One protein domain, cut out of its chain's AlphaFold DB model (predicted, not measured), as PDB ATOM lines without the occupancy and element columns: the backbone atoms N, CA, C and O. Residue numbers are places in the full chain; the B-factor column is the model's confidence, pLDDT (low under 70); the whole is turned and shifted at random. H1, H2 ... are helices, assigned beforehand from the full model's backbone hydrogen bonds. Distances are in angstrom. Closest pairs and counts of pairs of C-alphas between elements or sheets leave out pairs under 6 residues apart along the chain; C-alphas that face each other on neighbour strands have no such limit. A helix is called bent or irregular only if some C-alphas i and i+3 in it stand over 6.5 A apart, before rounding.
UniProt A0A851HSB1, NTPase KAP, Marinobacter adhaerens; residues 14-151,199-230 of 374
ATOM      1  N   ALA A  14     -21.289 -30.380 -19.693       85.19
ATOM      2  CA  ALA A  14     -20.390 -31.402 -19.151       85.19
ATOM      3  C   ALA A  14     -18.963 -31.279 -19.713       85.19
ATOM      4  O   ALA A  14     -17.988 -31.392 -18.972       85.19
ATOM      5  N   GLU A  15     -18.836 -30.997 -21.009       88.50
ATOM      6  CA  GLU A  15     -17.544 -30.841 -21.680       88.50
ATOM      7  C   GLU A  15     -16.836 -29.559 -21.238       88.50
ATOM      8  O   GLU A  15     -15.638 -29.581 -20.965       88.50
ATOM      9  N   THR A  16     -17.582 -28.459 -21.097       88.75
ATOM     10  CA  THR A  16     -17.054 -27.191 -20.580       88.75
ATOM     11  C   THR A  16     -16.553 -27.355 -19.151       88.75
ATOM     12  O   THR A  16     -15.452 -26.909 -18.840       88.75
ATOM     13  N   ARG A  17     -17.311 -28.049 -18.293       89.75
ATOM     14  CA  ARG A  17     -16.894 -28.329 -16.918       89.75
ATOM     15  C   ARG A  17     -15.594 -29.129 -16.879       89.75
ATOM     16  O   ARG A  17     -14.655 -28.712 -16.209       89.75
ATOM     17  N   ILE A  18     -15.506 -30.224 -17.639       90.75
ATOM     18  CA  ILE A  18     -14.276 -31.027 -17.749       90.75
ATOM     19  C   ILE A  18     -13.109 -30.156 -18.222       90.75
ATOM     20  O   ILE A  18     -12.017 -30.224 -17.665       90.75
ATOM     21  N   TYR A  19     -13.345 -29.312 -19.225       91.69
ATOM     22  CA  TYR A  19     -12.320 -28.432 -19.765       91.69
ATOM     23  C   TYR A  19     -11.805 -27.422 -18.731       91.69
ATOM     24  O   TYR A  19     -10.595 -27.254 -18.603       91.69
ATOM     25  N   ILE A  20     -12.699 -26.797 -17.956       92.19
ATOM     26  CA  ILE A  20     -12.332 -25.876 -16.872       92.19
ATOM     27  C   ILE A  20     -11.500 -26.601 -15.809       92.19
ATOM     28  O   ILE A  20     -10.445 -26.096 -15.439       92.19
ATOM     29  N   ILE A  21     -11.926 -27.791 -15.370       92.31
ATOM     30  CA  ILE A  21     -11.195 -28.579 -14.364       92.31
ATOM     31  C   ILE A  21      -9.770 -28.860 -14.845       92.31
ATOM     32  O   ILE A  21      -8.812 -28.596 -14.122       92.31
ATOM     33  N   LEU A  22      -9.615 -29.335 -16.085       93.44
ATOM     34  CA  LEU A  22      -8.295 -29.610 -16.650       93.44
ATOM     35  C   LEU A  22      -7.429 -28.348 -16.729       93.44
ATOM     36  O   LEU A  22      -6.246 -28.421 -16.426       93.44
ATOM     37  N   LEU A  23      -7.989 -27.196 -17.108       93.12
ATOM     38  CA  LEU A  23      -7.235 -25.940 -17.159       93.12
ATOM     39  C   LEU A  23      -6.764 -25.478 -15.775       93.12
ATOM     40  O   LEU A  23      -5.628 -25.027 -15.647       93.12
ATOM     41  N   LEU A  24      -7.617 -25.592 -14.755       91.94
ATOM     42  CA  LEU A  24      -7.283 -25.202 -13.385       91.94
ATOM     43  C   LEU A  24      -6.214 -26.126 -12.786       91.94
ATOM     44  O   LEU A  24      -5.217 -25.646 -12.255       91.94
ATOM     45  N   VAL A  25      -6.367 -27.445 -12.953       91.81
ATOM     46  CA  VAL A  25      -5.376 -28.424 -12.477       91.81
ATOM     47  C   VAL A  25      -4.053 -28.285 -13.229       91.81
ATOM     48  O   VAL A  25      -2.996 -28.342 -12.607       91.81
ATOM     49  N   LEU A  26      -4.087 -28.050 -14.546       92.44
ATOM     50  CA  LEU A  26      -2.883 -27.783 -15.339       92.44
ATOM     51  C   LEU A  26      -2.117 -26.571 -14.806       92.44
ATOM     52  O   LEU A  26      -0.890 -26.588 -14.782       92.44
ATOM     53  N   ASN A  27      -2.835 -25.526 -14.395       89.25
ATOM     54  CA  ASN A  27      -2.226 -24.319 -13.862       89.25
ATOM     55  C   ASN A  27      -1.566 -24.543 -12.493       89.25
ATOM     56  O   ASN A  27      -0.493 -24.003 -12.252       89.25
ATOM     57  N   GLU A  28      -2.184 -25.331 -11.609       87.25
ATOM     58  CA  GLU A  28      -1.638 -25.593 -10.268       87.25
ATOM     59  C   GLU A  28      -0.522 -26.650 -10.265       87.25
ATOM     60  O   GLU A  28       0.483 -26.483  -9.579       87.25
ATOM     61  N   CYS A  29      -0.689 -27.750 -11.004       87.25
ATOM     62  CA  CYS A  29       0.217 -28.902 -10.936       87.25
ATOM     63  C   CYS A  29       1.240 -28.953 -12.081       87.25
ATOM     64  O   CYS A  29       2.258 -29.635 -11.965       87.25
ATOM     65  N   GLY A  30       0.988 -28.245 -13.184       88.69
ATOM     66  CA  GLY A  30       1.804 -28.303 -14.393       88.69
ATOM     67  C   GLY A  30       1.519 -29.526 -15.272       88.69
ATOM     68  O   GLY A  30       0.911 -30.512 -14.862       88.69
ATOM     69  N   GLU A  31       1.974 -29.470 -16.525       88.88
ATOM     70  CA  GLU A  31       1.673 -30.500 -17.532       88.88
ATOM     71  C   GLU A  31       2.353 -31.847 -17.243       88.88
ATOM     72  O   GLU A  31       1.843 -32.894 -17.629       88.88
ATOM     73  N   GLN A  32       3.500 -31.832 -16.566       89.12
ATOM     74  CA  GLN A  32       4.305 -33.029 -16.308       89.12
ATOM     75  C   GLN A  32       3.905 -33.768 -15.023       89.12
ATOM     76  O   GLN A  32       4.536 -34.770 -14.693       89.12
ATOM     77  N   SER A  33       2.894 -33.294 -14.286       89.88
ATOM     78  CA  SER A  33       2.457 -33.987 -13.074       89.88
ATOM     79  C   SER A  33       1.730 -35.291 -13.411       89.88
ATOM     80  O   SER A  33       0.957 -35.376 -14.373       89.88
ATOM     81  N   ASP A  34       1.974 -36.324 -12.608       88.25
ATOM     82  CA  ASP A  34       1.333 -37.633 -12.767       88.25
ATOM     83  C   ASP A  34      -0.185 -37.523 -12.544       88.25
ATOM     84  O   ASP A  34      -0.982 -38.115 -13.275       88.25
ATOM     85  N   GLU A  35      -0.602 -36.673 -11.602       87.00
ATOM     86  CA  GLU A  35      -2.003 -36.366 -11.326       87.00
ATOM     87  C   GLU A  35      -2.701 -35.780 -12.556       87.00
ATOM     88  O   GLU A  35      -3.793 -36.225 -12.916       87.00
ATOM     89  N   PHE A  36      -2.073 -34.813 -13.236       91.31
ATOM     90  CA  PHE A  36      -2.655 -34.187 -14.418       91.31
ATOM     91  C   PHE A  36      -2.745 -35.172 -15.584       91.31
ATOM     92  O   PHE A  36      -3.791 -35.269 -16.228       91.31
ATOM     93  N   GLN A  37      -1.697 -35.962 -15.831       92.38
ATOM     94  CA  GLN A  37      -1.701 -36.957 -16.909       92.38
ATOM     95  C   GLN A  37      -2.775 -38.036 -16.699       92.38
ATOM     96  O   GLN A  37      -3.520 -38.362 -17.632       92.38
ATOM     97  N   LYS A  38      -2.928 -38.537 -15.467       90.25
ATOM     98  CA  LYS A  38      -4.009 -39.467 -15.098       90.25
ATOM     99  C   LYS A  38      -5.388 -38.834 -15.285       90.25
ATOM    100  O   LYS A  38      -6.278 -39.459 -15.868       90.25
ATOM    101  N   LEU A  39      -5.553 -37.577 -14.873       90.44
ATOM    102  CA  LEU A  39      -6.805 -36.838 -15.033       90.44
ATOM    103  C   LEU A  39      -7.166 -36.625 -16.508       90.44
ATOM    104  O   LEU A  39      -8.323 -36.793 -16.886       90.44
ATOM    105  N   VAL A  40      -6.187 -36.319 -17.363       91.94
ATOM    106  CA  VAL A  40      -6.375 -36.190 -18.816       91.94
ATOM    107  C   VAL A  40      -6.795 -37.523 -19.436       91.94
ATOM    108  O   VAL A  40      -7.695 -37.549 -20.282       91.94
ATOM    109  N   ALA A  41      -6.180 -38.636 -19.031       90.81
ATOM    110  CA  ALA A  41      -6.561 -39.963 -19.510       90.81
ATOM    111  C   ALA A  41      -8.013 -40.303 -19.131       90.81
ATOM    112  O   ALA A  41      -8.797 -40.712 -19.996       90.81
ATOM    113  N   PHE A  42      -8.396 -40.050 -17.877       89.06
ATOM    114  CA  PHE A  42      -9.763 -40.240 -17.393       89.06
ATOM    115  C   PHE A  42     -10.763 -39.318 -18.111       89.06
ATOM    116  O   PHE A  42     -11.771 -39.780 -18.649       89.06
ATOM    117  N   ALA A  43     -10.448 -38.027 -18.239       89.88
ATOM    118  CA  ALA A  43     -11.267 -37.057 -18.961       89.88
ATOM    119  C   ALA A  43     -11.509 -37.481 -20.417       89.88
ATOM    120  O   ALA A  43     -12.639 -37.423 -20.898       89.88
ATOM    121  N   ARG A  44     -10.478 -37.974 -21.120       90.19
ATOM    122  CA  ARG A  44     -10.616 -38.500 -22.490       90.19
ATOM    123  C   ARG A  44     -11.571 -39.688 -22.564       90.19
ATOM    124  O   ARG A  44     -12.284 -39.816 -23.556       90.19
ATOM    125  N   GLN A  45     -11.599 -40.556 -21.553       87.19
ATOM    126  CA  GLN A  45     -12.539 -41.675 -21.499       87.19
ATOM    127  C   GLN A  45     -13.979 -41.185 -21.318       87.19
ATOM    128  O   GLN A  45     -14.867 -41.635 -22.044       87.19
ATOM    129  N   VAL A  46     -14.198 -40.232 -20.411       86.12
ATOM    130  CA  VAL A  46     -15.514 -39.627 -20.151       86.12
ATOM    131  C   VAL A  46     -16.028 -38.868 -21.382       86.12
ATOM    132  O   VAL A  46     -17.168 -39.066 -21.805       86.12
ATOM    133  N   LEU A  47     -15.169 -38.081 -22.035       86.12
ATOM    134  CA  LEU A  47     -15.496 -37.293 -23.232       86.12
ATOM    135  C   LEU A  47     -15.821 -38.138 -24.474       86.12
ATOM    136  O   LEU A  47     -16.362 -37.611 -25.441       86.12
ATOM    137  N   ARG A  48     -15.558 -39.453 -24.476       85.81
ATOM    138  CA  ARG A  48     -16.058 -40.333 -25.551       85.81
ATOM    139  C   ARG A  48     -17.576 -40.488 -25.509       85.81
ATOM    140  O   ARG A  48     -18.179 -40.813 -26.528       85.81
ATOM    141  N   ARG A  49     -18.179 -40.358 -24.324       82.69
ATOM    142  CA  ARG A  49     -19.619 -40.534 -24.091       82.69
ATOM    143  C   ARG A  49     -20.103 -39.554 -23.010       82.69
ATOM    144  O   ARG A  49     -20.562 -40.007 -21.960       82.69
ATOM    145  N   PRO A  50     -20.044 -38.233 -23.263       76.94
ATOM    146  CA  PRO A  50     -20.375 -37.206 -22.272       76.94
ATOM    147  C   PRO A  50     -21.837 -37.261 -21.796       76.94
ATOM    148  O   PRO A  50     -22.156 -36.717 -20.748       76.94
ATOM    149  N   TRP A  51     -22.722 -37.957 -22.519       77.50
ATOM    150  CA  TRP A  51     -24.132 -38.157 -22.164       77.50
ATOM    151  C   TRP A  51     -24.405 -39.332 -21.204       77.50
ATOM    152  O   TRP A  51     -25.554 -39.541 -20.827       77.50
ATOM    153  N   LYS A  52     -23.404 -40.153 -20.850       71.44
ATOM    154  CA  LYS A  52     -23.607 -41.400 -20.078       71.44
ATOM    155  C   LYS A  52     -23.383 -41.292 -18.569       71.44
ATOM    156  O   LYS A  52     -23.526 -42.297 -17.880       71.44
ATOM    157  N   GLY A  53     -23.027 -40.128 -18.047       62.47
ATOM    158  CA  GLY A  53     -22.761 -39.994 -16.620       62.47
ATOM    159  C   GLY A  53     -22.482 -38.558 -16.198       62.47
ATOM    160  O   GLY A  53     -22.436 -37.669 -17.050       62.47
ATOM    161  N   PRO A  54     -22.262 -38.332 -14.893       59.72
ATOM    162  CA  PRO A  54     -22.084 -37.011 -14.291       59.72
ATOM    163  C   PRO A  54     -20.770 -36.303 -14.684       59.72
ATOM    164  O   PRO A  54     -20.381 -35.324 -14.056       59.72
ATOM    165  N   GLY A  55     -20.094 -36.713 -15.758       71.25
ATOM    166  CA  GLY A  55     -18.819 -36.138 -16.177       71.25
ATOM    167  C   GLY A  55     -17.675 -36.512 -15.228       71.25
ATOM    168  O   GLY A  55     -17.662 -37.600 -14.664       71.25
ATOM    169  N   LEU A  56     -16.696 -35.615 -15.096       80.44
ATOM    170  CA  LEU A  56     -15.551 -35.765 -14.198       80.44
ATOM    171  C   LEU A  56     -15.944 -35.255 -12.801       80.44
ATOM    172  O   LEU A  56     -15.874 -34.057 -12.527       80.44
ATOM    173  N   ASP A  57     -16.457 -36.158 -11.967       83.50
ATOM    174  CA  ASP A  57     -16.928 -35.888 -10.609       83.50
ATOM    175  C   ASP A  57     -15.942 -36.373  -9.537       83.50
ATOM    176  O   ASP A  57     -14.951 -37.040  -9.830       83.50
ATOM    177  N   ARG A  58     -16.188 -36.005  -8.272       86.12
ATOM    178  CA  ARG A  58     -15.273 -36.319  -7.160       86.12
ATOM    179  C   ARG A  58     -15.018 -37.823  -7.032       86.12
ATOM    180  O   ARG A  58     -13.882 -38.222  -6.801       86.12
ATOM    181  N   ASN A  59     -16.059 -38.637  -7.207       84.50
ATOM    182  CA  ASN A  59     -15.963 -40.091  -7.107       84.50
ATOM    183  C   ASN A  59     -15.117 -40.668  -8.247       84.50
ATOM    184  O   ASN A  59     -14.183 -41.419  -7.983       84.50
ATOM    185  N   GLY A  60     -15.361 -40.255  -9.495       83.62
ATOM    186  CA  GLY A  60     -14.567 -40.702 -10.638       83.62
ATOM    187  C   GLY A  60     -13.104 -40.258 -10.564       83.62
ATOM    188  O   GLY A  60     -12.202 -41.013 -10.924       83.62
ATOM    189  N   VAL A  61     -12.839 -39.057 -10.039       86.00
ATOM    190  CA  VAL A  61     -11.468 -38.585  -9.795       86.00
ATOM    191  C   VAL A  61     -10.790 -39.393  -8.686       86.00
ATOM    192  O   VAL A  61      -9.626 -39.759  -8.841       86.00
ATOM    193  N   ALA A  62     -11.497 -39.707  -7.597       86.81
ATOM    194  CA  ALA A  62     -10.976 -40.557  -6.527       86.81
ATOM    195  C   ALA A  62     -10.643 -41.969  -7.029       86.81
ATOM    196  O   ALA A  62      -9.597 -42.503  -6.680       86.81
ATOM    197  N   GLU A  63     -11.468 -42.552  -7.900       84.12
ATOM    198  CA  GLU A  63     -11.170 -43.843  -8.534       84.12
ATOM    199  C   GLU A  63      -9.932 -43.775  -9.444       84.12
ATOM    200  O   GLU A  63      -9.122 -44.701  -9.457       84.12
ATOM    201  N   ALA A  64      -9.753 -42.675 -10.184       83.06
ATOM    202  CA  ALA A  64      -8.633 -42.505 -11.110       83.06
ATOM    203  C   ALA A  64      -7.294 -42.189 -10.414       83.06
ATOM    204  O   ALA A  64      -6.237 -42.619 -10.883       83.06
ATOM    205  N   LEU A  65      -7.323 -41.421  -9.321       83.25
ATOM    206  CA  LEU A  65      -6.132 -40.941  -8.605       83.25
ATOM    207  C   LEU A  65      -5.887 -41.665  -7.268       83.25
ATOM    208  O   LEU A  65      -4.857 -41.452  -6.632       83.25
ATOM    209  N   GLY A  66      -6.814 -42.512  -6.818       82.81
ATOM    210  CA  GLY A  66      -6.821 -43.162  -5.502       82.81
ATOM    211  C   GLY A  66      -7.273 -42.231  -4.370       82.81
ATOM    212  O   GLY A  66      -8.125 -42.587  -3.562       82.81
ATOM    213  N   THR A  67      -6.734 -41.012  -4.330       85.69
ATOM    214  CA  THR A  67      -7.178 -39.924  -3.444       85.69
ATOM    215  C   THR A  67      -7.269 -38.636  -4.245       85.69
ATOM    216  O   THR A  67      -6.485 -38.436  -5.168       85.69
ATOM    217  N   VAL A  68      -8.238 -37.776  -3.925       85.75
ATOM    218  CA  VAL A  68      -8.403 -36.488  -4.613       85.75
ATOM    219  C   VAL A  68      -7.416 -35.489  -4.005       85.75
ATOM    220  O   VAL A  68      -7.552 -35.175  -2.821       85.75
ATOM    221  N   PRO A  69      -6.425 -34.985  -4.764       88.25
ATOM    222  CA  PRO A  69      -5.520 -33.965  -4.254       88.25
ATOM    223  C   PRO A  69      -6.281 -32.661  -3.958       88.25
ATOM    224  O   PRO A  69      -7.204 -32.324  -4.708       88.25
ATOM    225  N   PRO A  70      -5.869 -31.868  -2.951       88.44
ATOM    226  CA  PRO A  70      -6.542 -30.612  -2.610       88.44
ATOM    227  C   PRO A  70      -6.646 -29.613  -3.775       88.44
ATOM    228  O   PRO A  70      -7.627 -28.882  -3.873       88.44
ATOM    229  N   SER A  71      -5.656 -29.588  -4.673       86.06
ATOM    230  CA  SER A  71      -5.679 -28.770  -5.896       86.06
ATOM    231  C   SER A  71      -6.807 -29.169  -6.845       86.06
ATOM    232  O   SER A  71      -7.535 -28.322  -7.361       86.06
ATOM    233  N   VAL A  72      -7.003 -30.474  -7.036       87.81
ATOM    234  CA  VAL A  72      -8.071 -31.013  -7.881       87.81
ATOM    235  C   VAL A  72      -9.435 -30.803  -7.229       87.81
ATOM    236  O   VAL A  72     -10.388 -30.485  -7.931       87.81
ATOM    237  N   GLU A  73      -9.533 -30.920  -5.903       90.69
ATOM    238  CA  GLU A  73     -10.772 -30.640  -5.164       90.69
ATOM    239  C   GLU A  73     -11.208 -29.176  -5.325       90.69
ATOM    240  O   GLU A  73     -12.329 -28.920  -5.760       90.69
ATOM    241  N   ARG A  74     -10.296 -28.214  -5.126       89.56
ATOM    242  CA  ARG A  74     -10.582 -26.790  -5.387       89.56
ATOM    243  C   ARG A  74     -10.975 -26.526  -6.840       89.56
ATOM    244  O   ARG A  74     -11.905 -25.762  -7.099       89.56
ATOM    245  N   ALA A  75     -10.285 -27.158  -7.792       90.31
ATOM    246  CA  ALA A  75     -10.588 -27.020  -9.213       90.31
ATOM    247  C   ALA A  75     -11.980 -27.567  -9.566       90.31
ATOM    248  O   ALA A  75     -12.698 -26.946 -10.352       90.31
ATOM    249  N   LEU A  76     -12.369 -28.706  -8.979       90.31
ATOM    250  CA  LEU A  76     -13.708 -29.275  -9.108       90.31
ATOM    251  C   LEU A  76     -14.749 -28.287  -8.587       90.31
ATOM    252  O   LEU A  76     -15.645 -27.909  -9.342       90.31
ATOM    253  N   ASP A  77     -14.606 -27.831  -7.344       90.81
ATOM    254  CA  ASP A  77     -15.570 -26.937  -6.697       90.81
ATOM    255  C   ASP A  77     -15.758 -25.633  -7.473       90.81
ATOM    256  O   ASP A  77     -16.889 -25.214  -7.739       90.81
ATOM    257  N   LEU A  78     -14.656 -25.012  -7.907       90.62
ATOM    258  CA  LEU A  78     -14.712 -23.800  -8.715       90.62
ATOM    259  C   LEU A  78     -15.408 -24.057 -10.056       90.62
ATOM    260  O   LEU A  78     -16.296 -23.297 -10.443       90.62
ATOM    261  N   ALA A  79     -15.052 -25.141 -10.751       91.00
ATOM    262  CA  ALA A  79     -15.657 -25.492 -12.031       91.00
ATOM    263  C   ALA A  79     -17.161 -25.772 -11.909       91.00
ATOM    264  O   ALA A  79     -17.920 -25.338 -12.774       91.00
ATOM    265  N   TYR A  80     -17.607 -26.449 -10.845       89.38
ATOM    266  CA  TYR A  80     -19.031 -26.698 -10.592       89.38
ATOM    267  C   TYR A  80     -19.832 -25.404 -10.459       89.38
ATOM    268  O   TYR A  80     -20.944 -25.326 -10.975       89.38
ATOM    269  N   ARG A  81     -19.253 -24.387  -9.817       88.81
ATOM    270  CA  ARG A  81     -19.917 -23.102  -9.573       88.81
ATOM    271  C   ARG A  81     -19.979 -22.224 -10.820       88.81
ATOM    272  O   ARG A  81     -21.008 -21.610 -11.079       88.81
ATOM    273  N   ILE A  82     -18.903 -22.170 -11.609       88.44
ATOM    274  CA  ILE A  82     -18.805 -21.213 -12.728       88.44
ATOM    275  C   ILE A  82     -19.234 -21.789 -14.077       88.44
ATOM    276  O   ILE A  82     -19.631 -21.025 -14.956       88.44
ATOM    277  N   ALA A  83     -19.157 -23.111 -14.274       86.81
ATOM    278  CA  ALA A  83     -19.463 -23.728 -15.562       86.81
ATOM    279  C   ALA A  83     -20.877 -23.414 -16.089       86.81
ATOM    280  O   ALA A  83     -20.963 -23.144 -17.284       86.81
ATOM    281  N   PRO A  84     -21.961 -23.393 -15.281       83.94
ATOM    282  CA  PRO A  84     -23.308 -23.172 -15.813       83.94
ATOM    283  C   PRO A  84     -23.426 -21.844 -16.568       83.94
ATOM    284  O   PRO A  84     -23.864 -21.815 -17.716       83.94
ATOM    285  N   ILE A  85     -22.935 -20.765 -15.960       82.94
ATOM    286  CA  ILE A  85     -23.008 -19.419 -16.537       82.94
ATOM    287  C   ILE A  85     -21.910 -19.190 -17.567       82.94
ATOM    288  O   ILE A  85     -22.141 -18.555 -18.594       82.94
ATOM    289  N   LEU A  86     -20.709 -19.729 -17.336       81.69
ATOM    290  CA  LEU A  86     -19.618 -19.578 -18.288       81.69
ATOM    291  C   LEU A  86     -19.912 -20.307 -19.603       81.69
ATOM    292  O   LEU A  86     -19.571 -19.776 -20.657       81.69
ATOM    293  N   THR A  87     -20.540 -21.489 -19.572       81.19
ATOM    294  CA  THR A  87     -20.950 -22.205 -20.789       81.19
ATOM    295  C   THR A  87     -21.960 -21.395 -21.587       81.19
ATOM    296  O   THR A  87     -21.767 -21.247 -22.796       81.19
ATOM    297  N   ASP A  88     -22.990 -20.857 -20.929       74.38
ATOM    298  CA  ASP A  88     -24.037 -20.071 -21.584       74.38
ATOM    299  C   ASP A  88     -23.475 -18.763 -22.166       74.38
ATOM    300  O   ASP A  88     -23.519 -18.537 -23.378       74.38
ATOM    301  N   GLY A  89     -22.778 -17.972 -21.344       68.31
ATOM    302  CA  GLY A  89     -22.169 -16.712 -21.773       68.31
ATOM    303  C   GLY A  89     -21.074 -16.887 -22.835       68.31
ATOM    304  O   GLY A  89     -20.934 -16.070 -23.747       68.31
ATOM    305  N   ALA A  90     -20.288 -17.968 -22.781       72.00
ATOM    306  CA  ALA A  90     -19.294 -18.281 -23.812       72.00
ATOM    307  C   ALA A  90     -19.882 -19.007 -25.034       72.00
ATOM    308  O   ALA A  90     -19.128 -19.278 -25.974       72.00
ATOM    309  N   ARG A  91     -21.177 -19.355 -25.022       73.62
ATOM    310  CA  ARG A  91     -21.852 -20.192 -26.031       73.62
ATOM    311  C   ARG A  91     -21.070 -21.475 -26.348       73.62
ATOM    312  O   ARG A  91     -20.913 -21.860 -27.506       73.62
ATOM    313  N   GLY A  92     -20.480 -22.082 -25.316       70.25
ATOM    314  CA  GLY A  92     -19.652 -23.285 -25.440       70.25
ATOM    315  C   GLY A  92     -18.341 -23.110 -26.224       70.25
ATOM    316  O   GLY A  92     -17.749 -24.105 -26.631       70.25
ATOM    317  N   ASN A  93     -17.858 -21.886 -26.478       79.81
ATOM    318  CA  ASN A  93     -16.617 -21.659 -27.226       79.81
ATOM    319  C   ASN A  93     -15.370 -21.961 -26.358       79.81
ATOM    320  O   ASN A  93     -15.067 -21.179 -25.446       79.81
ATOM    321  N   PRO A  94     -14.570 -23.010 -26.663       82.00
ATOM    322  CA  PRO A  94     -13.415 -23.396 -25.842       82.00
ATOM    323  C   PRO A  94     -12.377 -22.280 -25.682       82.00
ATOM    324  O   PRO A  94     -11.769 -22.135 -24.623       82.00
ATOM    325  N   ARG A  95     -12.174 -21.455 -26.722       82.62
ATOM    326  CA  ARG A  95     -11.211 -20.343 -26.669       82.62
ATOM    327  C   ARG A  95     -11.644 -19.288 -25.662       82.62
ATOM    328  O   ARG A  95     -10.806 -18.765 -24.933       82.62
ATOM    329  N   GLN A  96     -12.942 -18.998 -25.605       78.75
ATOM    330  CA  GLN A  96     -13.491 -18.027 -24.662       78.75
ATOM    331  C   GLN A  96     -13.417 -18.549 -23.223       78.75
ATOM    332  O   GLN A  96     -13.021 -17.798 -22.336       78.75
ATOM    333  N   VAL A  97     -13.697 -19.840 -23.009       85.19
ATOM    334  CA  VAL A  97     -13.534 -20.494 -21.699       85.19
ATOM    335  C   VAL A  97     -12.075 -20.418 -21.237       85.19
ATOM    336  O   VAL A  97     -11.804 -19.929 -20.144       85.19
ATOM    337  N   LYS A  98     -11.112 -20.796 -22.092       86.88
ATOM    338  CA  LYS A  98      -9.680 -20.695 -21.763       86.88
ATOM    339  C   LYS A  98      -9.258 -19.258 -21.462       86.88
ATOM    340  O   LYS A  98      -8.540 -19.020 -20.498       86.88
ATOM    341  N   ARG A  99      -9.700 -18.288 -22.272       86.25
ATOM    342  CA  ARG A  99      -9.378 -16.866 -22.073       86.25
ATOM    343  C   ARG A  99      -9.903 -16.353 -20.735       86.25
ATOM    344  O   ARG A  99      -9.192 -15.597 -20.077       86.25
ATOM    345  N   PHE A 100     -11.105 -16.764 -20.335       87.62
ATOM    346  CA  PHE A 100     -11.671 -16.428 -19.033       87.62
ATOM    347  C   PHE A 100     -10.788 -16.956 -17.894       87.62
ATOM    348  O   PHE A 100     -10.305 -16.163 -17.087       87.62
ATOM    349  N   ILE A 101     -10.483 -18.261 -17.898       91.00
ATOM    350  CA  ILE A 101      -9.653 -18.900 -16.863       91.00
ATOM    351  C   ILE A 101      -8.249 -18.287 -16.814       91.00
ATOM    352  O   ILE A 101      -7.791 -17.891 -15.749       91.00
ATOM    353  N   ASN A 102      -7.595 -18.106 -17.963       87.62
ATOM    354  CA  ASN A 102      -6.272 -17.483 -18.025       87.62
ATOM    355  C   ASN A 102      -6.277 -16.039 -17.501       87.62
ATOM    356  O   ASN A 102      -5.318 -15.616 -16.863       87.62
ATOM    357  N   THR A 103      -7.341 -15.272 -17.766       89.00
ATOM    358  CA  THR A 103      -7.461 -13.899 -17.248       89.00
ATOM    359  C   THR A 103      -7.597 -13.907 -15.726       89.00
ATOM    360  O   THR A 103      -6.996 -13.070 -15.060       89.00
ATOM    361  N   MET A 104      -8.357 -14.853 -15.175       92.12
ATOM    362  CA  MET A 104      -8.531 -14.998 -13.730       92.12
ATOM    363  C   MET A 104      -7.210 -15.367 -13.051       92.12
ATOM    364  O   MET A 104      -6.812 -14.696 -12.106       92.12
ATOM    365  N   VAL A 105      -6.496 -16.365 -13.581       90.75
ATOM    366  CA  VAL A 105      -5.172 -16.772 -13.084       90.75
ATOM    367  C   VAL A 105      -4.191 -15.601 -13.105       90.75
ATOM    368  O   VAL A 105      -3.507 -15.357 -12.117       90.75
ATOM    369  N   LEU A 106      -4.146 -14.845 -14.207       90.38
ATOM    370  CA  LEU A 106      -3.270 -13.680 -14.310       90.38
ATOM    371  C   LEU A 106      -3.610 -12.617 -13.256       90.38
ATOM    372  O   LEU A 106      -2.709 -12.030 -12.673       90.38
ATOM    373  N   ARG A 107      -4.899 -12.375 -12.991       90.81
ATOM    374  CA  ARG A 107      -5.342 -11.421 -11.963       90.81
ATOM    375  C   ARG A 107      -4.957 -11.868 -10.556       90.81
ATOM    376  O   ARG A 107      -4.489 -11.038  -9.788       90.81
ATOM    377  N   LEU A 108      -5.098 -13.157 -10.246       91.44
ATOM    378  CA  LEU A 108      -4.638 -13.713  -8.970       91.44
ATOM    379  C   LEU A 108      -3.122 -13.538  -8.818       91.44
ATOM    380  O   LEU A 108      -2.684 -12.956  -7.837       91.44
ATOM    381  N   ALA A 109      -2.335 -13.912  -9.831       89.81
ATOM    382  CA  ALA A 109      -0.881 -13.728  -9.805       89.81
ATOM    383  C   ALA A 109      -0.477 -12.251  -9.630       89.81
ATOM    384  O   ALA A 109       0.441 -11.935  -8.886       89.81
ATOM    385  N   ILE A 110      -1.188 -11.328 -10.280       89.19
ATOM    386  CA  ILE A 110      -0.966  -9.887 -10.118       89.19
ATOM    387  C   ILE A 110      -1.257  -9.415  -8.683       89.19
ATOM    388  O   ILE A 110      -0.568  -8.524  -8.188       89.19
ATOM    389  N   ALA A 111      -2.297  -9.947  -8.041       91.44
ATOM    390  CA  ALA A 111      -2.643  -9.597  -6.667       91.44
ATOM    391  C   ALA A 111      -1.617 -10.135  -5.665       91.44
ATOM    392  O   ALA A 111      -1.227  -9.406  -4.753       91.44
ATOM    393  N   GLU A 112      -1.127 -11.357  -5.892       92.25
ATOM    394  CA  GLU A 112      -0.024 -11.951  -5.128       92.25
ATOM    395  C   GLU A 112       1.237 -11.088  -5.205       92.25
ATOM    396  O   GLU A 112       1.760 -10.654  -4.181       92.25
ATOM    397  N   GLU A 113       1.668 -10.724  -6.416       91.38
ATOM    398  CA  GLU A 113       2.848  -9.869  -6.621       91.38
ATOM    399  C   GLU A 113       2.699  -8.468  -6.005       91.38
ATOM    400  O   GLU A 113       3.685  -7.793  -5.709       91.38
ATOM    401  N   ARG A 114       1.463  -8.005  -5.796       90.19
ATOM    402  CA  ARG A 114       1.164  -6.725  -5.141       90.19
ATOM    403  C   ARG A 114       0.923  -6.841  -3.635       90.19
ATOM    404  O   ARG A 114       0.737  -5.808  -2.995       90.19
ATOM    405  N   GLY A 115       0.942  -8.051  -3.077       91.69
ATOM    406  CA  GLY A 115       0.808  -8.296  -1.641       91.69
ATOM    407  C   GLY A 115      -0.620  -8.224  -1.095       91.69
ATOM    408  O   GLY A 115      -0.778  -8.016   0.103       91.69
ATOM    409  N   PHE A 116      -1.644  -8.372  -1.943       92.12
ATOM    410  CA  PHE A 116      -3.052  -8.476  -1.518       92.12
ATOM    411  C   PHE A 116      -3.734  -9.752  -2.046       92.12
ATOM    412  O   PHE A 116      -4.956  -9.824  -2.143       92.12
ATOM    413  N   GLY A 117      -2.948 -10.767  -2.423       89.50
ATOM    414  CA  GLY A 117      -3.460 -12.055  -2.906       89.50
ATOM    415  C   GLY A 117      -4.379 -12.750  -1.897       89.50
ATOM    416  O   GLY A 117      -5.453 -13.212  -2.276       89.50
ATOM    417  N   ASP A 118      -4.024 -12.700  -0.609       91.50
ATOM    418  CA  ASP A 118      -4.801 -13.281   0.495       91.50
ATOM    419  C   ASP A 118      -6.202 -12.660   0.664       91.50
ATOM    420  O   ASP A 118      -7.113 -13.309   1.184       91.50
ATOM    421  N   ASP A 119      -6.409 -11.430   0.180       91.38
ATOM    422  CA  ASP A 119      -7.711 -10.752   0.211       91.38
ATOM    423  C   ASP A 119      -8.650 -11.238  -0.914       91.38
ATOM    424  O   ASP A 119      -9.845 -10.914  -0.934       91.38
ATOM    425  N   LEU A 120      -8.129 -12.013  -1.875       92.62
ATOM    426  CA  LEU A 120      -8.875 -12.517  -3.020       92.62
ATOM    427  C   LEU A 120      -9.212 -13.999  -2.881       92.62
ATOM    428  O   LEU A 120      -8.375 -14.890  -2.993       92.62
ATOM    429  N   ASN A 121     -10.505 -14.284  -2.806       91.94
ATOM    430  CA  ASN A 121     -11.029 -15.621  -3.000       91.94
ATOM    431  C   ASN A 121     -11.219 -15.894  -4.511       91.94
ATOM    432  O   ASN A 121     -11.997 -15.185  -5.163       91.94
ATOM    433  N   PRO A 122     -10.589 -16.937  -5.092       91.38
ATOM    434  CA  PRO A 122     -10.714 -17.250  -6.517       91.38
ATOM    435  C   PRO A 122     -12.158 -17.444  -6.994       91.38
ATOM    436  O   PRO A 122     -12.490 -17.076  -8.120       91.38
ATOM    437  N   THR A 123     -13.037 -17.989  -6.150       91.56
ATOM    438  CA  THR A 123     -14.451 -18.192  -6.482       91.56
ATOM    439  C   THR A 123     -15.219 -16.876  -6.532       91.56
ATOM    440  O   THR A 123     -15.982 -16.654  -7.474       91.56
ATOM    441  N   VAL A 124     -14.981 -15.979  -5.571       92.62
ATOM    442  CA  VAL A 124     -15.568 -14.627  -5.563       92.62
ATOM    443  C   VAL A 124     -15.084 -13.841  -6.781       92.62
ATOM    444  O   VAL A 124     -15.891 -13.264  -7.512       92.62
ATOM    445  N   LEU A 125     -13.780 -13.897  -7.072       93.69
ATOM    446  CA  LEU A 125     -13.202 -13.260  -8.252       93.69
ATOM    447  C   LEU A 125     -13.837 -13.787  -9.542       93.69
ATOM    448  O   LEU A 125     -14.248 -12.993 -10.385       93.69
ATOM    449  N   ALA A 126     -13.963 -15.107  -9.694       92.69
ATOM    450  CA  ALA A 126     -14.587 -15.698 -10.871       92.69
ATOM    451  C   ALA A 126     -16.043 -15.237 -11.039       92.69
ATOM    452  O   ALA A 126     -16.441 -14.872 -12.144       92.69
ATOM    453  N   LYS A 127     -16.822 -15.188  -9.951       92.88
ATOM    454  CA  LYS A 127     -18.207 -14.696  -9.969       92.88
ATOM    455  C   LYS A 127     -18.281 -13.237 -10.432       92.88
ATOM    456  O   LYS A 127     -19.054 -12.932 -11.338       92.88
ATOM    457  N   ILE A 128     -17.438 -12.353  -9.902       92.12
ATOM    458  CA  ILE A 128     -17.382 -10.939 -10.321       92.12
ATOM    459  C   ILE A 128     -16.945 -10.816 -11.789       92.12
ATOM    460  O   ILE A 128     -17.512 -10.031 -12.543       92.12
ATOM    461  N   MET A 129     -15.987 -11.634 -12.229       90.19
ATOM    462  CA  MET A 129     -15.535 -11.667 -13.621       90.19
ATOM    463  C   MET A 129     -16.608 -12.144 -14.606       90.19
ATOM    464  O   MET A 129     -16.585 -11.742 -15.771       90.19
ATOM    465  N   LEU A 130     -17.531 -13.014 -14.182       89.12
ATOM    466  CA  LEU A 130     -18.686 -13.386 -15.003       89.12
ATOM    467  C   LEU A 130     -19.589 -12.169 -15.228       89.12
ATOM    468  O   LEU A 130     -19.949 -11.906 -16.373       89.12
ATOM    469  N   ALA A 131     -19.887 -11.403 -14.172       88.69
ATOM    470  CA  ALA A 131     -20.660 -10.164 -14.284       88.69
ATOM    471  C   ALA A 131     -19.946  -9.140 -15.179       88.69
ATOM    472  O   ALA A 131     -20.538  -8.662 -16.139       88.69
ATOM    473  N   GLU A 132     -18.647  -8.899 -14.957       86.50
ATOM    474  CA  GLU A 132     -17.820  -8.001 -15.787       86.50
ATOM    475  C   GLU A 132     -17.945  -8.309 -17.285       86.50
ATOM    476  O   GLU A 132     -17.915  -7.411 -18.126       86.50
ATOM    477  N   ARG A 133     -18.054  -9.594 -17.628       81.88
ATOM    478  CA  ARG A 133     -17.996 -10.059 -19.009       81.88
ATOM    479  C   ARG A 133     -19.354 -10.189 -19.689       81.88
ATOM    480  O   ARG A 133     -19.405 -10.097 -20.913       81.88
ATOM    481  N   PHE A 134     -20.408 -10.481 -18.940       79.50
ATOM    482  CA  PHE A 134     -21.693 -10.889 -19.512       79.50
ATOM    483  C   PHE A 134     -22.875 -10.029 -19.058       79.50
ATOM    484  O   PHE A 134     -23.911 -10.077 -19.711       79.50
ATOM    485  N   ALA A 135     -22.716  -9.233 -17.998       80.50
ATOM    486  CA  ALA A 135     -23.724  -8.287 -17.530       80.50
ATOM    487  C   ALA A 135     -23.049  -7.016 -16.978       80.50
ATOM    488  O   ALA A 135     -22.881  -6.876 -15.759       80.50
ATOM    489  N   PRO A 136     -22.631  -6.092 -17.866       80.94
ATOM    490  CA  PRO A 136     -21.988  -4.834 -17.483       80.94
ATOM    491  C   PRO A 136     -22.767  -4.054 -16.419       80.94
ATOM    492  O   PRO A 136     -22.170  -3.507 -15.498       80.94
ATOM    493  N   GLU A 137     -24.096  -4.074 -16.492       80.56
ATOM    494  CA  GLU A 137     -25.000  -3.457 -15.527       80.56
ATOM    495  C   GLU A 137     -24.813  -3.987 -14.095       80.56
ATOM    496  O   GLU A 137     -24.723  -3.196 -13.151       80.56
ATOM    497  N   VAL A 138     -24.659  -5.309 -13.938       86.12
ATOM    498  CA  VAL A 138     -24.394  -5.969 -12.650       86.12
ATOM    499  C   VAL A 138     -23.008  -5.577 -12.150       86.12
ATOM    500  O   VAL A 138     -22.830  -5.243 -10.981       86.12
ATOM    501  N   TYR A 139     -22.008  -5.582 -13.036       87.12
ATOM    502  CA  TYR A 139     -20.645  -5.198 -12.674       87.12
ATOM    503  C   TYR A 139     -20.544  -3.736 -12.235       87.12
ATOM    504  O   TYR A 139     -19.873  -3.425 -11.251       87.12
ATOM    505  N   ASP A 140     -21.239  -2.831 -12.919       83.12
ATOM    506  CA  ASP A 140     -21.256  -1.429 -12.534       83.12
ATOM    507  C   ASP A 140     -21.988  -1.231 -11.196       83.12
ATOM    508  O   ASP A 140     -21.564  -0.395 -10.399       83.12
ATOM    509  N   ALA A 141     -23.023  -2.024 -10.892       84.19
ATOM    510  CA  ALA A 141     -23.645  -2.046  -9.565       84.19
ATOM    511  C   ALA A 141     -22.675  -2.546  -8.473       84.19
ATOM    512  O   ALA A 141     -22.582  -1.927  -7.411       84.19
ATOM    513  N   ILE A 142     -21.868  -3.585  -8.747       86.00
ATOM    514  CA  ILE A 142     -20.773  -4.038  -7.859       86.00
ATOM    515  C   ILE A 142     -19.794  -2.889  -7.600       86.00
ATOM    516  O   ILE A 142     -19.485  -2.568  -6.450       86.00
ATOM    517  N   ALA A 143     -19.301  -2.260  -8.667       84.62
ATOM    518  CA  ALA A 143     -18.277  -1.226  -8.580       84.62
ATOM    519  C   ALA A 143     -18.782   0.046  -7.885       84.62
ATOM    520  O   ALA A 143     -18.032   0.661  -7.128       84.62
ATOM    521  N   ARG A 144     -20.040   0.442  -8.120       82.62
ATOM    522  CA  ARG A 144     -20.657   1.600  -7.456       82.62
ATOM    523  C   ARG A 144     -20.937   1.325  -5.983       82.62
ATOM    524  O   ARG A 144     -20.549   2.138  -5.151       82.62
ATOM    525  N   GLY A 145     -21.576   0.197  -5.666       78.81
ATOM    526  CA  GLY A 145     -21.976  -0.123  -4.294       78.81
ATOM    527  C   GLY A 145     -20.780  -0.339  -3.368       78.81
ATOM    528  O   GLY A 145     -20.743   0.203  -2.270       78.81
ATOM    529  N   SER A 146     -19.737  -1.023  -3.843       83.69
ATOM    530  CA  SER A 146     -18.565  -1.341  -3.015       83.69
ATOM    531  C   SER A 146     -17.587  -0.182  -2.780       83.69
ATOM    532  O   SER A 146     -16.689  -0.307  -1.946       83.69
ATOM    533  N   ALA A 147     -17.736   0.951  -3.479       74.44
ATOM    534  CA  ALA A 147     -16.750   2.035  -3.466       74.44
ATOM    535  C   ALA A 147     -16.536   2.672  -2.079       74.44
ATOM    536  O   ALA A 147     -15.430   3.121  -1.779       74.44
ATOM    537  N   GLY A 148     -17.579   2.720  -1.242       71.56
ATOM    538  CA  GLY A 148     -17.514   3.298   0.104       71.56
ATOM    539  C   GLY A 148     -17.257   2.265   1.200       71.56
ATOM    540  O   GLY A 148     -16.304   2.390   1.967       71.56
ATOM    541  N   THR A 149     -18.112   1.246   1.276       74.44
ATOM    542  CA  THR A 149     -18.195   0.312   2.414       74.44
ATOM    543  C   THR A 149     -17.592  -1.062   2.130       74.44
ATOM    544  O   THR A 149     -17.488  -1.873   3.044       74.44
ATOM    545  N   GLY A 150     -17.193  -1.343   0.886       76.56
ATOM    546  CA  GLY A 150     -16.749  -2.672   0.458       76.56
ATOM    547  C   GLY A 150     -17.883  -3.648   0.136       76.56
ATOM    548  O   GLY A 150     -17.644  -4.605  -0.590       76.56
ATOM    549  N   ALA A 151     -19.117  -3.368   0.559       81.44
ATOM    550  CA  ALA A 151     -20.301  -4.174   0.272       81.44
ATOM    551  C   ALA A 151     -21.296  -3.394  -0.601       81.44
ATOM    552  O   ALA A 151     -21.313  -2.168  -0.580       81.44
ATOM    553  N   TRP A 199     -30.496 -13.234 -16.446       86.19
ATOM    554  CA  TRP A 199     -29.086 -13.602 -16.329       86.19
ATOM    555  C   TRP A 199     -28.536 -13.194 -14.958       86.19
ATOM    556  O   TRP A 199     -27.875 -13.988 -14.289       86.19
ATOM    557  N   ALA A 200     -28.867 -11.982 -14.498       85.88
ATOM    558  CA  ALA A 200     -28.447 -11.479 -13.193       85.88
ATOM    559  C   ALA A 200     -28.977 -12.342 -12.035       85.88
ATOM    560  O   ALA A 200     -28.237 -12.614 -11.090       85.88
ATOM    561  N   LYS A 201     -30.214 -12.847 -12.125       87.12
ATOM    562  CA  LYS A 201     -30.769 -13.798 -11.148       87.12
ATOM    563  C   LYS A 201     -30.002 -15.118 -11.141       87.12
ATOM    564  O   LYS A 201     -29.606 -15.583 -10.077       87.12
ATOM    565  N   GLN A 202     -29.744 -15.712 -12.307       86.62
ATOM    566  CA  GLN A 202     -28.953 -16.947 -12.391       86.62
ATOM    567  C   GLN A 202     -27.544 -16.753 -11.815       86.62
ATOM    568  O   GLN A 202     -27.033 -17.619 -11.107       86.62
ATOM    569  N   TRP A 203     -26.937 -15.594 -12.069       90.88
ATOM    570  CA  TRP A 203     -25.647 -15.208 -11.508       90.88
ATOM    571  C   TRP A 203     -25.668 -15.026  -9.988       90.88
ATOM    572  O   TRP A 203     -24.762 -15.513  -9.309       90.88
ATOM    573  N   ALA A 204     -26.712 -14.410  -9.438       89.62
ATOM    574  CA  ALA A 204     -26.875 -14.230  -7.996       89.62
ATOM    575  C   ALA A 204     -27.004 -15.573  -7.238       89.62
ATOM    576  O   ALA A 204     -26.570 -15.684  -6.086       89.62
ATOM    577  N   MET A 205     -27.517 -16.623  -7.898       88.50
ATOM    578  CA  MET A 205     -27.572 -17.986  -7.345       88.50
ATOM    579  C   MET A 205     -26.195 -18.649  -7.191       88.50
ATOM    580  O   MET A 205     -26.073 -19.601  -6.426       88.50
ATOM    581  N   ILE A 206     -25.149 -18.184  -7.887       87.81
ATOM    582  CA  ILE A 206     -23.806 -18.772  -7.759       87.81
ATOM    583  C   ILE A 206     -23.257 -18.511  -6.357       87.81
ATOM    584  O   ILE A 206     -23.252 -17.374  -5.891       87.81
ATOM    585  N   ASP A 207     -22.725 -19.544  -5.710       85.75
ATOM    586  CA  ASP A 207     -21.999 -19.413  -4.447       85.75
ATOM    587  C   ASP A 207     -20.541 -18.966  -4.639       85.75
ATOM    588  O   ASP A 207     -19.867 -19.431  -5.564       85.75
ATOM    589  N   PRO A 208     -19.975 -18.169  -3.717       88.00
ATOM    590  CA  PRO A 208     -20.587 -17.669  -2.482       88.00
ATOM    591  C   PRO A 208     -21.373 -16.357  -2.690       88.00
ATOM    592  O   PRO A 208     -21.257 -15.709  -3.736       88.00
ATOM    593  N   SER A 209     -22.171 -15.967  -1.690       89.00
ATOM    594  CA  SER A 209     -22.780 -14.628  -1.635       89.00
ATOM    595  C   SER A 209     -21.690 -13.559  -1.568       89.00
ATOM    596  O   SER A 209     -20.668 -13.748  -0.913       89.00
ATOM    597  N   LEU A 210     -21.898 -12.441  -2.262       87.69
ATOM    598  CA  LEU A 210     -20.958 -11.321  -2.266       87.69
ATOM    599  C   LEU A 210     -21.087 -10.427  -1.027       87.69
ATOM    600  O   LEU A 210     -20.179  -9.644  -0.768       87.69
ATOM    601  N   ALA A 211     -22.177 -10.542  -0.263       83.44
ATOM    602  CA  ALA A 211     -22.451  -9.687   0.893       83.44
ATOM    603  C   ALA A 211     -21.422  -9.840   2.028       83.44
ATOM    604  O   ALA A 211     -21.209  -8.908   2.800       83.44
ATOM    605  N   GLU A 212     -20.773 -11.001   2.122       82.94
ATOM    606  CA  GLU A 212     -19.815 -11.325   3.187       82.94
ATOM    607  C   GLU A 212     -18.372 -10.896   2.870       82.94
ATOM    608  O   GLU A 212     -17.497 -10.998   3.732       82.94
ATOM    609  N   TYR A 213     -18.099 -10.424   1.649       88.19
ATOM    610  CA  TYR A 213     -16.746 -10.118   1.185       88.19
ATOM    611  C   TYR A 213     -16.555  -8.623   0.948       88.19
ATOM    612  O   TYR A 213     -17.432  -7.943   0.422       88.19
ATOM    613  N   ASP A 214     -15.360  -8.120   1.257       89.19
ATOM    614  CA  ASP A 214     -14.949  -6.795   0.799       89.19
ATOM    615  C   ASP A 214     -14.649  -6.846  -0.702       89.19
ATOM    616  O   ASP A 214     -13.672  -7.450  -1.141       89.19
ATOM    617  N   LEU A 215     -15.497  -6.211  -1.507       91.00
ATOM    618  CA  LEU A 215     -15.430  -6.260  -2.964       91.00
ATOM    619  C   LEU A 215     -14.374  -5.304  -3.547       91.00
ATOM    620  O   LEU A 215     -14.039  -5.415  -4.727       91.00
ATOM    621  N   ARG A 216     -13.798  -4.390  -2.751       89.75
ATOM    622  CA  ARG A 216     -12.794  -3.410  -3.214       89.75
ATOM    623  C   ARG A 216     -11.552  -4.039  -3.862       89.75
ATOM    624  O   ARG A 216     -11.231  -3.616  -4.978       89.75
ATOM    625  N   PRO A 217     -10.859  -5.032  -3.261       90.19
ATOM    626  CA  PRO A 217      -9.704  -5.675  -3.897       90.19
ATOM    627  C   PRO A 217     -10.076  -6.368  -5.220       90.19
ATOM    628  O   PRO A 217      -9.319  -6.319  -6.194       90.19
ATOM    629  N   TYR A 218     -11.285  -6.928  -5.311       91.62
ATOM    630  CA  TYR A 218     -11.794  -7.549  -6.534       91.62
ATOM    631  C   TYR A 218     -12.090  -6.516  -7.624       91.62
ATOM    632  O   TYR A 218     -11.706  -6.700  -8.782       91.62
ATOM    633  N   VAL A 219     -12.739  -5.404  -7.277       88.69
ATOM    634  CA  VAL A 219     -12.972  -4.294  -8.212       88.69
ATOM    635  C   VAL A 219     -11.640  -3.709  -8.668       88.69
ATOM    636  O   VAL A 219     -11.473  -3.443  -9.854       88.69
ATOM    637  N   PHE A 220     -10.656  -3.579  -7.778       87.31
ATOM    638  CA  PHE A 220      -9.321  -3.095  -8.123       87.31
ATOM    639  C   PHE A 220      -8.634  -3.992  -9.164       87.31
ATOM    640  O   PHE A 220      -8.261  -3.508 -10.235       87.31
ATOM    641  N   VAL A 221      -8.530  -5.302  -8.911       87.62
ATOM    642  CA  VAL A 221      -7.832  -6.231  -9.820       87.62
ATOM    643  C   VAL A 221      -8.582  -6.450 -11.140       87.62
ATOM    644  O   VAL A 221      -7.975  -6.688 -12.189       87.62
ATOM    645  N   THR A 222      -9.914  -6.351 -11.124       83.75
ATOM    646  CA  THR A 222     -10.722  -6.452 -12.347       83.75
ATOM    647  C   THR A 222     -10.617  -5.177 -13.184       83.75
ATOM    648  O   THR A 222     -10.415  -5.264 -14.400       83.75
ATOM    649  N   ARG A 223     -10.618  -4.004 -12.535       73.12
ATOM    650  CA  ARG A 223     -10.481  -2.684 -13.162       73.12
ATOM    651  C   ARG A 223      -9.075  -2.399 -13.680       73.12
ATOM    652  O   ARG A 223      -8.963  -1.661 -14.655       73.12
ATOM    653  N   ASP A 224      -8.023  -2.994 -13.117       54.44
ATOM    654  CA  ASP A 224      -6.639  -2.772 -13.572       54.44
ATOM    655  C   ASP A 224      -6.430  -3.170 -15.048       54.44
ATOM    656  O   ASP A 224      -5.555  -2.643 -15.726       54.44
ATOM    657  N   ARG A 225      -7.321  -3.987 -15.630       46.03
ATOM    658  CA  ARG A 225      -7.362  -4.207 -17.085       46.03
ATOM    659  C   ARG A 225      -7.721  -2.939 -17.878       46.03
ATOM    660  O   ARG A 225      -7.118  -2.716 -18.921       46.03
ATOM    661  N   ARG A 226      -8.642  -2.093 -17.390       45.62
ATOM    662  CA  ARG A 226      -8.955  -0.791 -18.021       45.62
ATOM    663  C   ARG A 226      -7.746   0.159 -17.991       45.62
ATOM    664  O   ARG A 226      -7.659   1.032 -18.847       45.62
ATOM    665  N   SER A 227      -6.828   0.000 -17.029       34.75
ATOM    666  CA  SER A 227      -5.664   0.880 -16.829       34.75
ATOM    667  C   SER A 227      -4.394   0.367 -17.529       34.75
ATOM    668  O   SER A 227      -3.763   1.099 -18.287       34.75
ATOM    669  N   VAL A 228      -4.041  -0.909 -17.344       36.19
ATOM    670  CA  VAL A 228      -2.785  -1.510 -17.837       36.19
ATOM    671  C   VAL A 228      -2.846  -1.876 -19.325       36.19
ATOM    672  O   VAL A 228      -1.819  -1.871 -19.997       36.19
ATOM    673  N   PHE A 229      -4.040  -2.132 -19.873       40.53
ATOM    674  CA  PHE A 229      -4.249  -2.379 -21.308       40.53
ATOM    675  C   PHE A 229      -4.869  -1.190 -22.051       40.53
ATOM    676  O   PHE A 229      -5.432  -1.395 -23.118       40.53
ATOM    677  N   GLY A 230      -4.764   0.032 -21.512       33.69
ATOM    678  CA  GLY A 230      -4.909   1.274 -22.278       33.69
ATOM    679  C   GLY A 230      -6.058   1.322 -23.291       33.69
ATOM    680  O   GLY A 230      -5.831   1.742 -24.417       33.69
TER     681      GLY A 230
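What this domain is: This is residues 14 to 151 and 199 to 230 of the 374 residues of the protein "NTPase KAP" of Marinobacter adhaerens (UniProt A0A851HSB1). The two longest helices, kinked H4 and H5, lie in the middle of a helical body; the hairpin of H1 and H2 packs on them through H1, with H3 on H2, and at the other end H7, H8 and H9 pack on H6. The printed part has 170 residues with nine named helices, H1 to H9 in chain order, and no named strand: all helix. It is compact, with a radius of gyration of the C-alphas of 16.6 A and spans of 49 by 33 by 31 A.

Where its parts are: H4, residues 70 to 89, spans 28.4 A; it has a kink of 52 degrees near residue 82 and is irregular, C-alphas 81 and 84 being 7.1 A apart. H5, residues 94 to 113, spans 28.6 A. H1, residues 14 to 29, spans 22.3 A from C-alpha 14 at (-20.390, -31.402, -19.151). H2 is residues 34 to 46, H3 58 to 65, H6 122 to 134 and H8 199 to 204. H7, residues 136 to 149, is irregular, C-alphas 145 and 148 being 7.1 A apart. H9, residues 216 to 228, ends at C-alpha 228 at (-2.785, -1.510, -17.837).

How they stand to each other: H4 touches H1 at a steep tilt of 41 degrees, closest C-alphas Ile 21 and Ala 75, 5.4 A. H1 and H2 form a hairpin, Leu 26 to Phe 36 the closest C-alphas, 6.5 A; H3 touches H2. H6, the hub, touches H4, H5, H7 and H8, and only just H9, with 3 pairs of C-alphas within 8 A. Every O i to N i+4 pair is within hydrogen-bond range in H1, H2, H3, H5, H6 and H8; H4 has 14 of 16, H7 7 of 10, H9 6 of 9.

The domain as a whole: Residues 152 to 198 are cut out, with 21.0 A between C-alphas 151 and 199. The links H2 to H3 and H8 to H9 are long. Confidence is under 70 at residues 53 to 54, 89 and 224 to 230.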